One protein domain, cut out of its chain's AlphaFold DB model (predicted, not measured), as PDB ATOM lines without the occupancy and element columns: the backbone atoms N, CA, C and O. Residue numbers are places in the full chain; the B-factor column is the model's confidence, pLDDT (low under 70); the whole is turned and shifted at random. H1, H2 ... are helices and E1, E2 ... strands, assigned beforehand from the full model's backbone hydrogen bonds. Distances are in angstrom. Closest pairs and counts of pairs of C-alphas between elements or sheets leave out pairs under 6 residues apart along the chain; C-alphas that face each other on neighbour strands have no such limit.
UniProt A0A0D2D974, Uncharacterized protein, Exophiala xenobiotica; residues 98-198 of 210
ATOM      1  N   ASP A  98       9.344 -41.189  -3.872       88.88
ATOM      2  CA  ASP A  98       8.857 -39.950  -4.483       88.88
ATOM      3  C   ASP A  98       9.399 -39.777  -5.919       88.88
ATOM      4  O   ASP A  98      10.155 -40.605  -6.435       88.88
ATOM      5  N   LEU A  99       8.979 -38.724  -6.627       87.00
ATOM      6  CA  LEU A  99       9.477 -38.483  -7.984       87.00
ATOM      7  C   LEU A  99      10.913 -37.940  -8.034       87.00
ATOM      8  O   LEU A  99      11.502 -37.958  -9.114       87.00
ATOM      9  N   VAL A 100      11.494 -37.470  -6.922       86.06
ATOM     10  CA  VAL A 100      12.937 -37.178  -6.870       86.06
ATOM     11  C   VAL A 100      13.692 -38.485  -7.023       86.06
ATOM     12  O   VAL A 100      14.490 -38.590  -7.947       86.06
ATOM     13  N   ASP A 101      13.383 -39.492  -6.209       85.56
ATOM     14  CA  ASP A 101      14.012 -40.817  -6.285       85.56
ATOM     15  C   ASP A 101      13.830 -41.455  -7.672       85.56
ATOM     16  O   ASP A 101      14.743 -42.070  -8.226       85.56
ATOM     17  N   ALA A 102      12.657 -41.258  -8.282       84.94
ATOM     18  CA  ALA A 102      12.359 -41.745  -9.625       84.94
ATOM     19  C   ALA A 102      13.209 -41.093 -10.734       84.94
ATOM     20  O   ALA A 102      13.314 -41.672 -11.820       84.94
ATOM     21  N   LEU A 103      13.773 -39.908 -10.495       85.94
ATOM     22  CA  LEU A 103      14.602 -39.155 -11.444       85.94
ATOM     23  C   LEU A 103      16.091 -39.165 -11.070       85.94
ATOM     24  O   LEU A 103      16.937 -38.915 -11.929       85.94
ATOM     25  N   ASN A 104      16.411 -39.406  -9.802       87.31
ATOM     26  CA  ASN A 104      17.754 -39.279  -9.266       87.31
ATOM     27  C   ASN A 104      18.685 -40.371  -9.809       87.31
ATOM     28  O   ASN A 104      18.263 -41.484 -10.126       87.31
ATOM     29  N   THR A 105      19.973 -40.045  -9.872       86.06
ATOM     30  CA  THR A 105      21.032 -41.016 -10.137       86.06
ATOM     31  C   THR A 105      20.988 -42.090  -9.047       86.06
ATOM     32  O   THR A 105      20.896 -41.735  -7.865       86.06
ATOM     33  N   PRO A 106      21.050 -43.386  -9.408       85.50
ATOM     34  CA  PRO A 106      21.077 -44.463  -8.427       85.50
ATOM     35  C   PRO A 106      22.167 -44.256  -7.367       85.50
ATOM     36  O   PRO A 106      23.230 -43.708  -7.655       85.50
ATOM     37  N   ASP A 107      21.890 -44.716  -6.148       85.06
ATOM     38  CA  ASP A 107      22.805 -44.709  -4.997       85.06
ATOM     39  C   ASP A 107      23.185 -43.331  -4.424       85.06
ATOM     40  O   ASP A 107      23.926 -43.277  -3.441       85.06
ATOM     41  N   ILE A 108      22.655 -42.221  -4.956       82.19
ATOM     42  CA  ILE A 108      22.761 -40.916  -4.288       82.19
ATOM     43  C   ILE A 108      21.841 -40.921  -3.056       82.19
ATOM     44  O   ILE A 108      20.629 -41.098  -3.214       82.19
ATOM     45  N   PRO A 109      22.373 -40.714  -1.835       82.00
ATOM     46  CA  PRO A 109      21.556 -40.635  -0.629       82.00
ATOM     47  C   PRO A 109      20.541 -39.492  -0.703       82.00
ATOM     48  O   PRO A 109      20.817 -38.443  -1.280       82.00
ATOM     49  N   TYR A 110      19.392 -39.659  -0.049       73.62
ATOM     50  CA  TYR A 110      18.328 -38.647  -0.028       73.62
ATOM     51  C   TYR A 110      18.782 -37.310   0.585       73.62
ATOM     52  O   TYR A 110      18.282 -36.241   0.235       73.62
ATOM     53  N   GLU A 111      19.739 -37.353   1.514       79.19
ATOM     54  CA  GLU A 111      20.312 -36.171   2.159       79.19
ATOM     55  C   GLU A 111      21.236 -35.369   1.235       79.19
ATOM     56  O   GLU A 111      21.526 -34.199   1.509       79.19
ATOM     57  N   GLU A 112      21.719 -35.990   0.159       80.69
ATOM     58  CA  GLU A 112      22.567 -35.342  -0.825       80.69
ATOM     59  C   GLU A 112      21.738 -34.634  -1.897       80.69
ATOM     60  O   GLU A 112      20.554 -34.888  -2.115       80.69
ATOM     61  N   ARG A 113      22.368 -33.673  -2.576       79.75
ATOM     62  CA  ARG A 113      21.700 -32.934  -3.645       79.75
ATOM     63  C   ARG A 113      21.355 -33.910  -4.781       79.75
ATOM     64  O   ARG A 113      22.286 -34.493  -5.334       79.75
ATOM     65  N   PRO A 114      20.078 -34.029  -5.190       80.69
ATOM     66  CA  PRO A 114      19.705 -34.928  -6.272       80.69
ATOM     67  C   PRO A 114      20.322 -34.474  -7.598       80.69
ATOM     68  O   PRO A 114      20.400 -33.274  -7.891       80.69
ATOM     69  N   ILE A 115      20.742 -35.451  -8.398       82.75
ATOM     70  CA  ILE A 115      21.329 -35.291  -9.729       82.75
ATOM     71  C   ILE A 115      20.529 -36.180 -10.674       82.75
ATOM     72  O   ILE A 115      20.446 -37.383 -10.448       82.75
ATOM     73  N   LEU A 116      19.951 -35.603 -11.731       84.12
ATOM     74  CA  LEU A 116      19.226 -36.365 -12.752       84.12
ATOM     75  C   LEU A 116      20.103 -37.511 -13.276       84.12
ATOM     76  O   LEU A 116      21.237 -37.258 -13.684       84.12
ATOM     77  N   ASP A 117      19.575 -38.736 -13.266       84.69
ATOM     78  CA  ASP A 117      20.286 -39.916 -13.764       84.69
ATOM     79  C   ASP A 117      20.698 -39.710 -15.235       84.69
ATOM     80  O   ASP A 117      19.827 -39.653 -16.109       84.69
ATOM     81  N   PRO A 118      22.005 -39.621 -15.555       85.25
ATOM     82  CA  PRO A 118      22.463 -39.408 -16.927       85.25
ATOM     83  C   PRO A 118      22.162 -40.604 -17.844       85.25
ATOM     84  O   PRO A 118      22.237 -40.476 -19.066       85.25
ATOM     85  N   CYS A 119      21.832 -41.767 -17.277       88.25
ATOM     86  CA  CYS A 119      21.452 -42.974 -17.998       88.25
ATOM     87  C   CYS A 119      19.929 -43.179 -18.073       88.25
ATOM     88  O   CYS A 119      19.484 -44.216 -18.581       88.25
ATOM     89  N   ILE A 120      19.118 -42.217 -17.613       86.56
ATOM     90  CA  ILE A 120      17.662 -42.329 -17.680       86.56
ATOM     91  C   ILE A 120      17.187 -42.422 -19.135       86.56
ATOM     92  O   ILE A 120      17.530 -41.611 -19.994       86.56
ATOM     93  N   SER A 121      16.360 -43.425 -19.437       88.56
ATOM     94  CA  SER A 121      15.757 -43.544 -20.768       88.56
ATOM     95  C   SER A 121      14.795 -42.379 -21.029       88.56
ATOM     96  O   SER A 121      14.000 -42.041 -20.147       88.56
ATOM     97  N   ASN A 122      14.759 -41.866 -22.261       85.50
ATOM     98  CA  ASN A 122      13.780 -40.850 -22.678       85.50
ATOM     99  C   ASN A 122      12.325 -41.283 -22.433       85.50
ATOM    100  O   ASN A 122      11.479 -40.459 -22.106       85.50
ATOM    101  N   GLU A 123      12.029 -42.578 -22.562       87.69
ATOM    102  CA  GLU A 123      10.701 -43.145 -22.302       87.69
ATOM    103  C   GLU A 123      10.288 -42.951 -20.838       87.69
ATOM    104  O   GLU A 123       9.222 -42.398 -20.567       87.69
ATOM    105  N   ARG A 124      11.158 -43.329 -19.890       85.12
ATOM    106  CA  ARG A 124      10.954 -43.095 -18.449       85.12
ATOM    107  C   ARG A 124      10.875 -41.605 -18.121       85.12
ATOM    108  O   ARG A 124       9.999 -41.209 -17.358       85.12
ATOM    109  N   LEU A 125      11.744 -40.786 -18.714       85.69
ATOM    110  CA  LEU A 125      11.757 -39.340 -18.492       85.69
ATOM    111  C   LEU A 125      10.427 -38.701 -18.920       85.69
ATOM    112  O   LEU A 125       9.777 -38.036 -18.115       85.69
ATOM    113  N   HIS A 126       9.970 -38.963 -20.148       84.12
ATOM    114  CA  HIS A 126       8.677 -38.481 -20.641       84.12
ATOM    115  C   HIS A 126       7.502 -39.025 -19.831       84.12
ATOM    116  O   HIS A 126       6.531 -38.307 -19.610       84.12
ATOM    117  N   PHE A 127       7.577 -40.274 -19.374       86.50
ATOM    118  CA  PHE A 127       6.538 -40.863 -18.541       86.50
ATOM    119  C   PHE A 127       6.405 -40.153 -17.185       86.50
ATOM    120  O   PHE A 127       5.295 -39.834 -16.758       86.50
ATOM    121  N   ILE A 128       7.523 -39.856 -16.517       85.75
ATOM    122  CA  ILE A 128       7.523 -39.149 -15.229       85.75
ATOM    123  C   ILE A 128       7.078 -37.694 -15.416       85.75
ATOM    124  O   ILE A 128       6.119 -37.253 -14.778       85.75
ATOM    125  N   TYR A 129       7.713 -36.958 -16.334       83.50
ATOM    126  CA  TYR A 129       7.367 -35.556 -16.591       83.50
ATOM    127  C   TYR A 129       5.954 -35.388 -17.157       83.50
ATOM    128  O   TYR A 129       5.300 -34.395 -16.849       83.50
ATOM    129  N   GLY A 130       5.450 -36.352 -17.929       82.56
ATOM    130  CA  GLY A 130       4.074 -36.359 -18.426       82.56
ATOM    131  C   GLY A 130       3.055 -36.416 -17.289       82.56
ATOM    132  O   GLY A 130       2.145 -35.596 -17.243       82.56
ATOM    133  N   GLN A 131       3.266 -37.295 -16.304       85.31
ATOM    134  CA  GLN A 131       2.402 -37.359 -15.121       85.31
ATOM    135  C   GLN A 131       2.463 -36.065 -14.300       85.31
ATOM    136  O   GLN A 131       1.435 -35.576 -13.833       85.31
ATOM    137  N   MET A 132       3.649 -35.467 -14.150       81.00
ATOM    138  CA  MET A 132       3.777 -34.159 -13.501       81.00
ATOM    139  C   MET A 132       3.030 -33.068 -14.268       81.00
ATOM    140  O   MET A 132       2.326 -32.262 -13.656       81.00
ATOM    141  N   ALA A 133       3.155 -33.056 -15.596       77.88
ATOM    142  CA  ALA A 133       2.453 -32.123 -16.462       77.88
ATOM    143  C   ALA A 133       0.937 -32.284 -16.330       77.88
ATOM    144  O   ALA A 133       0.256 -31.274 -16.216       77.88
ATOM    145  N   ASP A 134       0.405 -33.504 -16.237       76.81
ATOM    146  CA  ASP A 134      -1.027 -33.742 -16.018       76.81
ATOM    147  C   ASP A 134      -1.513 -33.166 -14.677       76.81
ATOM    148  O   ASP A 134      -2.568 -32.526 -14.617       76.81
ATOM    149  N   ILE A 135      -0.725 -33.301 -13.605       75.94
ATOM    150  CA  ILE A 135      -1.061 -32.690 -12.306       75.94
ATOM    151  C   ILE A 135      -0.957 -31.159 -12.382       75.94
ATOM    152  O   ILE A 135      -1.804 -30.437 -11.850       75.94
ATOM    153  N   MET A 136       0.031 -30.630 -13.106       70.62
ATOM    154  CA  MET A 136       0.119 -29.197 -13.394       70.62
ATOM    155  C   MET A 136      -0.995 -28.712 -14.334       70.62
ATOM    156  O   MET A 136      -1.422 -27.571 -14.236       70.62
ATOM    157  N   LEU A 137      -1.542 -29.542 -15.214       66.50
ATOM    158  CA  LEU A 137      -2.702 -29.193 -16.035       66.50
ATOM    159  C   LEU A 137      -3.981 -29.204 -15.195       66.50
ATOM    160  O   LEU A 137      -4.834 -28.330 -15.371       66.50
ATOM    161  N   ALA A 138      -4.084 -30.088 -14.200       61.50
ATOM    162  CA  ALA A 138      -5.085 -29.939 -13.151       61.50
ATOM    163  C   ALA A 138      -4.913 -28.595 -12.410       61.50
ATOM    164  O   ALA A 138      -5.922 -27.971 -12.088       61.50
ATOM    165  N   ARG A 139      -3.685 -28.050 -12.272       60.47
ATOM    166  CA  ARG A 139      -3.440 -26.653 -11.828       60.47
ATOM    167  C   ARG A 139      -4.194 -25.621 -12.691       60.47
ATOM    168  O   ARG A 139      -4.787 -24.676 -12.171       60.47
ATOM    169  N   CYS A 140      -4.224 -25.806 -14.011       62.50
ATOM    170  CA  CYS A 140      -4.977 -24.940 -14.929       62.50
ATOM    171  C   CYS A 140      -6.501 -25.041 -14.721       62.50
ATOM    172  O   CYS A 140      -7.209 -24.043 -14.878       62.50
ATOM    173  N   LEU A 141      -7.021 -26.197 -14.289       59.94
ATOM    174  CA  LEU A 141      -8.424 -26.326 -13.877       59.94
ATOM    175  C   LEU A 141      -8.739 -25.434 -12.660       59.94
ATOM    176  O   LEU A 141      -9.802 -24.813 -12.633       59.94
ATOM    177  N   PHE A 142      -7.804 -25.253 -11.715       59.69
ATOM    178  CA  PHE A 142      -7.974 -24.274 -10.624       59.69
ATOM    179  C   PHE A 142      -8.088 -22.846 -11.135       59.69
ATOM    180  O   PHE A 142      -8.903 -22.085 -10.617       59.69
ATOM    181  N   GLN A 143      -7.313 -22.473 -12.160       59.19
ATOM    182  CA  GLN A 143      -7.432 -21.146 -12.770       59.19
ATOM    183  C   GLN A 143      -8.835 -20.923 -13.337       59.19
ATOM    184  O   GLN A 143      -9.385 -19.829 -13.206       59.19
ATOM    185  N   ARG A 144      -9.434 -21.958 -13.934       63.09
ATOM    186  CA  ARG A 144     -10.807 -21.900 -14.439       63.09
ATOM    187  C   ARG A 144     -11.834 -21.786 -13.308       63.09
ATOM    188  O   ARG A 144     -12.661 -20.882 -13.351       63.09
ATOM    189  N   LEU A 145     -11.755 -22.633 -12.283       60.12
ATOM    190  CA  LEU A 145     -12.691 -22.609 -11.149       60.12
ATOM    191  C   LEU A 145     -12.623 -21.294 -10.352       60.12
ATOM    192  O   LEU A 145     -13.650 -20.782  -9.907       60.12
ATOM    193  N   ALA A 146     -11.431 -20.703 -10.225       56.47
ATOM    194  CA  ALA A 146     -11.248 -19.381  -9.628       56.47
ATOM    195  C   ALA A 146     -11.869 -18.258 -10.481       56.47
ATOM    196  O   ALA A 146     -12.500 -17.352  -9.936       56.47
ATOM    197  N   ARG A 147     -11.752 -18.329 -11.819       57.59
ATOM    198  CA  ARG A 147     -12.411 -17.387 -12.749       57.59
ATOM    199  C   ARG A 147     -13.937 -17.435 -12.670       57.59
ATOM    200  O   ARG A 147     -14.578 -16.417 -12.901       57.59
ATOM    201  N   GLU A 148     -14.514 -18.582 -12.322       63.97
ATOM    202  CA  GLU A 148     -15.966 -18.774 -12.200       63.97
ATOM    203  C   GLU A 148     -16.547 -18.246 -10.866       63.97
ATOM    204  O   GLU A 148     -17.738 -18.407 -10.601       63.97
ATOM    205  N   GLY A 149     -15.742 -17.587 -10.020       54.88
ATOM    206  CA  GLY A 149     -16.220 -16.902  -8.811       54.88
ATOM    207  C   GLY A 149     -16.674 -17.835  -7.682       54.88
ATOM    208  O   GLY A 149     -17.316 -17.393  -6.731       54.88
ATOM    209  N   GLN A 150     -16.331 -19.124  -7.751       57.94
ATOM    210  CA  GLN A 150     -16.763 -20.141  -6.782       57.94
ATOM    211  C   GLN A 150     -15.976 -20.122  -5.456       57.94
ATOM    212  O   GLN A 150     -16.198 -20.977  -4.604       57.94
ATOM    213  N   LEU A 151     -15.064 -19.159  -5.272       54.69
ATOM    214  CA  LEU A 151     -14.128 -19.110  -4.140       54.69
ATOM    215  C   LEU A 151     -14.191 -17.813  -3.304       54.69
ATOM    216  O   LEU A 151     -13.588 -17.763  -2.237       54.69
ATOM    217  N   SER A 152     -14.926 -16.774  -3.731       44.84
ATOM    218  CA  SER A 152     -15.129 -15.541  -2.945       44.84
ATOM    219  C   SER A 152     -16.248 -14.668  -3.531       44.84
ATOM    220  O   SER A 152     -16.282 -14.433  -4.736       44.84
ATOM    221  N   LYS A 153     -17.149 -14.150  -2.678       49.12
ATOM    222  CA  LYS A 153     -18.234 -13.220  -3.062       49.12
ATOM    223  C   LYS A 153     -18.000 -11.754  -2.673       49.12
ATOM    224  O   LYS A 153     -18.881 -10.937  -2.922       49.12
ATOM    225  N   TYR A 154     -16.846 -11.389  -2.106       43.12
ATOM    226  CA  TYR A 154     -16.589 -10.000  -1.711       43.12
ATOM    227  C   TYR A 154     -15.184  -9.516  -2.092       43.12
ATOM    228  O   TYR A 154     -14.180 -10.051  -1.632       43.12
ATOM    229  N   GLY A 155     -15.171  -8.465  -2.924       53.12
ATOM    230  CA  GLY A 155     -14.151  -7.411  -2.980       53.12
ATOM    231  C   GLY A 155     -12.711  -7.835  -3.266       53.12
ATOM    232  O   GLY A 155     -11.860  -7.617  -2.422       53.12
ATOM    233  N   ASN A 156     -12.452  -8.406  -4.446       53.09
ATOM    234  CA  ASN A 156     -11.145  -8.875  -4.929       53.09
ATOM    235  C   ASN A 156     -11.215  -8.971  -6.473       53.09
ATOM    236  O   ASN A 156     -11.536 -10.018  -7.028       53.09
ATOM    237  N   GLN A 157     -11.041  -7.838  -7.165       56.31
ATOM    238  CA  GLN A 157     -11.329  -7.635  -8.600       56.31
ATOM    239  C   GLN A 157     -10.307  -8.315  -9.541       56.31
ATOM    240  O   GLN A 157      -9.510  -7.648 -10.195       56.31
ATOM    241  N   GLY A 158     -10.339  -9.643  -9.630       56.28
ATOM    242  CA  GLY A 158      -9.612 -10.425 -10.637       56.28
ATOM    243  C   GLY A 158      -9.427 -11.880 -10.207       56.28
ATOM    244  O   GLY A 158      -9.469 -12.158  -9.011       56.28
ATOM    245  N   PRO A 159      -9.268 -12.843 -11.135       59.97
ATOM    246  CA  PRO A 159      -9.152 -14.242 -10.750       59.97
ATOM    247  C   PRO A 159      -7.840 -14.477  -9.995       59.97
ATOM    248  O   PRO A 159      -6.764 -14.358 -10.578       59.97
ATOM    249  N   PHE A 160      -7.946 -14.852  -8.720       68.25
ATOM    250  CA  PHE A 160      -6.828 -15.323  -7.906       68.25
ATOM    251  C   PHE A 160      -6.807 -16.855  -7.946       68.25
ATOM    252  O   PHE A 160      -7.551 -17.486  -7.187       68.25
ATOM    253  N   PRO A 161      -6.058 -17.487  -8.870       69.69
ATOM    254  CA  PRO A 161      -5.943 -18.934  -8.884       69.69
ATOM    255  C   PRO A 161      -5.310 -19.458  -7.600       69.69
ATOM    256  O   PRO A 161      -4.555 -18.767  -6.913       69.69
ATOM    257  N   LEU A 162      -5.591 -20.726  -7.324       73.25
ATOM    258  CA  LEU A 162      -4.902 -21.466  -6.287       73.25
ATOM    259  C   LEU A 162      -3.464 -21.764  -6.748       73.25
ATOM    260  O   LEU A 162      -3.245 -22.332  -7.822       73.25
ATOM    261  N   VAL A 163      -2.492 -21.352  -5.945       76.25
ATOM    262  CA  VAL A 163      -1.053 -21.523  -6.153       76.25
ATOM    263  C   VAL A 163      -0.504 -22.329  -4.984       76.25
ATOM    264  O   VAL A 163      -0.863 -22.057  -3.843       76.25
ATOM    265  N   ASN A 164       0.345 -23.317  -5.267       83.00
ATOM    266  CA  ASN A 164       1.128 -24.033  -4.263       83.00
ATOM    267  C   ASN A 164       2.612 -23.858  -4.608       83.00
ATOM    268  O   ASN A 164       3.063 -24.365  -5.639       83.00
ATOM    269  N   ASP A 165       3.337 -23.125  -3.764       80.00
ATOM    270  CA  ASP A 165       4.764 -22.830  -3.962       80.00
ATOM    271  C   ASP A 165       5.671 -24.023  -3.654       80.00
ATOM    272  O   ASP A 165       6.810 -24.063  -4.116       80.00
ATOM    273  N   ASP A 166       5.166 -25.011  -2.917       82.69
ATOM    274  CA  ASP A 166       5.905 -26.224  -2.578       82.69
ATOM    275  C   ASP A 166       5.456 -27.430  -3.414       82.69
ATOM    276  O   ASP A 166       5.798 -28.572  -3.129       82.69
ATOM    277  N   PHE A 167       4.702 -27.219  -4.496       82.12
ATOM    278  CA  PHE A 167       4.403 -28.311  -5.416       82.12
ATOM    279  C   PHE A 167       5.668 -28.663  -6.215       82.12
ATOM    280  O   PHE A 167       6.078 -27.905  -7.095       82.12
ATOM    281  N   ARG A 168       6.313 -29.786  -5.882       83.50
ATOM    282  CA  ARG A 168       7.615 -30.246  -6.411       83.50
ATOM    283  C   ARG A 168       7.685 -31.781  -6.454       83.50
ATOM    284  O   ARG A 168       6.886 -32.407  -5.762       83.50
ATOM    285  N   PRO A 169       8.637 -32.404  -7.186       84.19
ATOM    286  CA  PRO A 169       8.731 -33.867  -7.295       84.19
ATOM    287  C   PRO A 169       8.740 -34.613  -5.951       84.19
ATOM    288  O   PRO A 169       8.114 -35.658  -5.838       84.19
ATOM    289  N   ALA A 170       9.360 -34.038  -4.914       86.94
ATOM    290  CA  ALA A 170       9.418 -34.621  -3.566       86.94
ATOM    291  C   ALA A 170       8.035 -34.778  -2.901       86.94
ATOM    292  O   ALA A 170       7.856 -35.580  -1.994       86.94
ATOM    293  N   ASN A 171       7.042 -34.020  -3.370       89.94
ATOM    294  CA  ASN A 171       5.671 -34.049  -2.871       89.94
ATOM    295  C   ASN A 171       4.741 -34.883  -3.772       89.94
ATOM    296  O   ASN A 171       3.520 -34.867  -3.598       89.94
ATOM    297  N   VAL A 172       5.304 -35.626  -4.733       89.94
ATOM    298  CA  VAL A 172       4.581 -36.540  -5.620       89.94
ATOM    299  C   VAL A 172       5.076 -37.961  -5.378       89.94
ATOM    300  O   VAL A 172       6.231 -38.286  -5.633       89.94
ATOM    301  N   LEU A 173       4.183 -38.812  -4.889       92.69
ATOM    302  CA  LEU A 173       4.469 -40.191  -4.514       92.69
ATOM    303  C   LEU A 173       4.260 -41.127  -5.704       92.69
ATOM    304  O   LEU A 173       3.321 -40.937  -6.485       92.69
ATOM    305  N   SER A 174       5.095 -42.160  -5.818       91.31
ATOM    306  CA  SER A 174       5.017 -43.139  -6.900       91.31
ATOM    307  C   SER A 174       5.220 -44.586  -6.439       91.31
ATOM    308  O   SER A 174       5.761 -44.864  -5.368       91.31
ATOM    309  N   ASN A 175       4.726 -45.534  -7.238       92.25
ATOM    310  CA  ASN A 175       4.951 -46.969  -7.026       92.25
ATOM    311  C   ASN A 175       6.244 -47.463  -7.712       92.25
ATOM    312  O   ASN A 175       6.890 -46.705  -8.430       92.25
ATOM    313  N   ALA A 176       6.559 -48.760  -7.587       89.31
ATOM    314  CA  ALA A 176       7.688 -49.444  -8.246       89.31
ATOM    315  C   ALA A 176       7.872 -49.146  -9.743       89.31
ATOM    316  O   ALA A 176       8.949 -49.323 -10.306       89.31
ATOM    317  N   LYS A 177       6.779 -48.794 -10.427       89.25
ATOM    318  CA  LYS A 177       6.728 -48.541 -11.871       89.25
ATOM    319  C   LYS A 177       6.750 -47.047 -12.194       89.25
ATOM    320  O   LYS A 177       6.436 -46.677 -13.322       89.25
ATOM    321  N   PHE A 178       7.057 -46.199 -11.212       87.00
ATOM    322  CA  PHE A 178       7.042 -44.738 -11.306       87.00
ATOM    323  C   PHE A 178       5.676 -44.155 -11.690       87.00
ATOM    324  O   PHE A 178       5.589 -43.050 -12.226       87.00
ATOM    325  N   GLN A 179       4.591 -44.894 -11.439       91.19
ATOM    326  CA  GLN A 179       3.237 -44.367 -11.588       91.19
ATOM    327  C   GLN A 179       2.881 -43.552 -10.353       91.19
ATOM    328  O   GLN A 179       3.043 -44.046  -9.234       91.19
ATOM    329  N   VAL A 180       2.362 -42.342 -10.556       90.56
ATOM    330  CA  VAL A 180       1.932 -41.461  -9.471       90.56
ATOM    331  C   VAL A 180       0.782 -42.109  -8.706       90.56
ATOM    332  O   VAL A 180      -0.260 -42.434  -9.276       90.56
ATOM    333  N   THR A 181       0.966 -42.283  -7.399       92.25
ATOM    334  CA  THR A 181      -0.054 -42.819  -6.487       92.25
ATOM    335  C   THR A 181      -0.753 -41.713  -5.705       92.25
ATOM    336  O   THR A 181      -1.924 -41.855  -5.348       92.25
ATOM    337  N   GLY A 182      -0.090 -40.573  -5.499       91.19
ATOM    338  CA  GLY A 182      -0.694 -39.422  -4.844       91.19
ATOM    339  C   GLY A 182       0.226 -38.226  -4.699       91.19
ATOM    340  O   GLY A 182       1.408 -38.277  -5.026       91.19
ATOM    341  N   THR A 183      -0.343 -37.137  -4.197       91.06
ATOM    342  CA  THR A 183       0.357 -35.873  -3.960       91.06
ATOM    343  C   THR A 183       0.116 -35.385  -2.542       91.06
ATOM    344  O   THR A 183      -1.010 -35.421  -2.038       91.06
ATOM    345  N   VAL A 184       1.182 -34.944  -1.890       91.94
ATOM    346  CA  VAL A 184       1.193 -34.552  -0.478       91.94
ATOM    347  C   VAL A 184       1.649 -33.102  -0.320       91.94
ATOM    348  O   VAL A 184       1.926 -32.418  -1.298       91.94
ATOM    349  N   ASP A 185       1.679 -32.642   0.927       87.12
ATOM    350  CA  ASP A 185       2.175 -31.326   1.335       87.12
ATOM    351  C   ASP A 185       1.475 -30.128   0.661       87.12
ATOM    352  O   ASP A 185       2.010 -29.391  -0.169       87.12
ATOM    353  N   TRP A 186       0.209 -29.922   1.037       89.62
ATOM    354  CA  TRP A 186      -0.639 -28.855   0.489       89.62
ATOM    355  C   TRP A 186      -0.649 -27.595   1.354       89.62
ATOM    356  O   TRP A 186      -1.410 -26.656   1.106       89.62
ATOM    357  N   GLU A 187       0.205 -27.550   2.370       86.62
ATOM    358  CA  GLU A 187       0.200 -26.518   3.397       86.62
ATOM    359  C   GLU A 187       0.610 -25.133   2.898       86.62
ATOM    360  O   GLU A 187       0.180 -24.145   3.495       86.62
ATOM    361  N   PHE A 188       1.385 -25.031   1.815       86.75
ATOM    362  CA  PHE A 188       1.814 -23.764   1.202       86.75
ATOM    363  C   PHE A 188       0.921 -23.322   0.041       86.75
ATOM    364  O   PHE A 188       1.338 -22.576  -0.843       86.75
ATOM    365  N   THR A 189      -0.338 -23.753   0.072       86.25
ATOM    366  CA  THR A 189      -1.326 -23.391  -0.937       86.25
ATOM    367  C   THR A 189      -2.090 -22.119  -0.553       86.25
ATOM    368  O   THR A 189      -2.584 -21.991   0.570       86.25
ATOM    369  N   TYR A 190      -2.224 -21.183  -1.492       80.75
ATOM    370  CA  TYR A 190      -2.936 -19.915  -1.312       80.75
ATOM    371  C   TYR A 190      -3.573 -19.425  -2.616       80.75
ATOM    372  O   TYR A 190      -3.211 -19.856  -3.706       80.75
ATOM    373  N   ALA A 191      -4.541 -18.515  -2.511       79.31
ATOM    374  CA  ALA A 191      -5.043 -17.779  -3.667       79.31
ATOM    375  C   ALA A 191      -4.112 -16.588  -3.930       79.31
ATOM    376  O   ALA A 191      -3.926 -15.750  -3.047       79.31
ATOM    377  N   GLY A 192      -3.504 -16.533  -5.115       75.31
ATOM    378  CA  GLY A 192      -2.510 -15.518  -5.475       75.31
ATOM    379  C   GLY A 192      -2.754 -14.922  -6.861       75.31
ATOM    380  O   GLY A 192      -3.618 -15.417  -7.584       75.31
ATOM    381  N   PRO A 193      -2.041 -13.847  -7.240       72.75
ATOM    382  CA  PRO A 193      -2.133 -13.266  -8.580       72.75
ATOM    383  C   PRO A 193      -1.843 -14.308  -9.671       72.75
ATOM    384  O   PRO A 193      -1.006 -15.196  -9.489       72.75
ATOM    385  N   CYS A 194      -2.536 -14.231 -10.811       68.94
ATOM    386  CA  CYS A 194      -2.409 -15.240 -11.868       68.94
ATOM    387  C   CYS A 194      -1.021 -15.256 -12.523       68.94
ATOM    388  O   CYS A 194      -0.603 -16.279 -13.064       68.94
ATOM    389  N   GLU A 195      -0.287 -14.158 -12.394       69.31
ATOM    390  CA  GLU A 195       1.076 -13.964 -12.861       69.31
ATOM    391  C   GLU A 195       2.056 -14.966 -12.238       69.31
ATOM    392  O   GLU A 195       3.022 -15.359 -12.889       69.31
ATOM    393  N   PHE A 196       1.782 -15.470 -11.027       67.44
ATOM    394  CA  PHE A 196       2.610 -16.501 -10.384       67.44
ATOM    395  C   PHE A 196       2.550 -17.852 -11.113       67.44
ATOM    396  O   PHE A 196       3.400 -18.712 -10.899       67.44
ATOM    397  N   ALA A 197       1.567 -18.066 -11.994       63.88
ATOM    398  CA  ALA A 197       1.525 -19.253 -12.844       63.88
ATOM    399  C   ALA A 197       2.449 -19.157 -14.071       63.88
ATOM    400  O   ALA A 197       2.691 -20.176 -14.711       63.88
ATOM    401  N   TYR A 198       2.956 -17.965 -14.411       63.50
ATOM    402  CA  TYR A 198       3.895 -17.785 -15.526       63.50
ATOM    403  C   TYR A 198       5.329 -18.154 -15.152       63.50
ATOM    404  O   TYR A 198       6.153 -18.409 -16.028       63.50
TER     405      TYR A 198
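AT A GLANCE: This is residues 98 to 198 of the 210 residues of an uncharacterized protein of Exophiala xenobiotica (UniProt A0A0D2D974). One long helix, H2, runs along the length of an elongated, loosely built domain, and two small antiparallel strand pairs sit one after the other along its side, E2 with E3 beside its first half and E1 with E4 beside its last half. Two short helices complete it, H1 near the first end of H2 and H3 near the strand pair E1 and E4, while long loops, residues 104 to 121 and residues 148 to 161, fill the two ends of the long axis. The printed part has 101 residues, with three named helices and four named strands in the order H1, H2, E1, E2, E3, E4, H3. The class is mixed, helices and strands, but under half of the residues, 48 of 101, are in named elements. The whole is loose, with a radius of gyration of the C-alphas of 16.6 A, and spans 53 by 27 by 23 A.

IN THESE COORDINATES: After Asp 98, H1 takes residues 99 to 103, 6.2 A from first to last C-alpha, beginning at C-alpha 99 at (9.477, -38.483, -7.984). Residues 104 to 121 hold no named element. H2 follows as residues 122 to 147, 36.5 A long, from C-alpha 122 at (13.780, -40.850, -22.678) to C-alpha 147 at (-12.411, -17.387, -12.749). Residues 148 to 161 again hold no named element. E1 is residues 162 to 164, 6.9 A long, and E2 is residues 172 to 174, 6.7 A long. E3, residues 180 to 183, is the longest strand, at 8.0 A. E4, residues 189 to 191, is 7.3 A long. H3, residues 194 to 197, is 5.7 A long and ends at C-alpha 197 at (1.525, -19.253, -12.844), one residue before the last printed residue, Tyr 198.

HOW THE PARTS SIT: H1 and H2 only just touch, with 3 pairs of C-alphas within 8 A, and H2 does so with residues 125 to 128 alone. Their closest C-alphas are those of Leu 99 and Ile 128, 7.5 A apart. H1 also comes near E2, where the C-alphas of Leu 99 and Val 172 are the closest, 5.8 A apart. E2 and E3 form a hairpin, antiparallel at 153 degrees between their directions, with N 173 and O 182 at 2.8 A and N 181 and O 173 at 2.9 A, within hydrogen-bond range. H2 comes nearest to E3 at the C-alphas of Gln 131 and Val 180, 7.0 A apart. Farther along H2, the C-alphas of Phe 142 and Leu 162 are its closest to E1, 6.0 A apart. E1 and E4 are antiparallel neighbours at 148 degrees, with N 163 and O 190 at 2.8 A and N 190 and O 163 at 2.9 A, within hydrogen-bond range. H3 and H2 are close but not clearly touching, the closest C-alphas being those of Gln 143 and Cys 194, 7.8 A apart. H1 and H3 are apart, and so are E1 and E3. In H1 and H2 every O i to N i+4 pair is within hydrogen-bond range; H3, with four residues, is too short for such a pair, and its one O i to N i+3 pair is within range.

THE WHOLE: The two C-alphas farthest apart are those of Cys 119 and Tyr 154, 52.9 A, and the first and last printed C-alphas are 25.3 A apart. The printed part has no cut. The links from H1 to H2, 18 residues, and from H2 to E1, 14 residues, are long. The link from E1 to E2 is short, and those from E2 to E3, E3 to E4 and E4 to H3 are tight. The mean pLDDT of the printed part is 77.1, and 30 residues are under 70, namely residues 137 to 161 and 194 to 198.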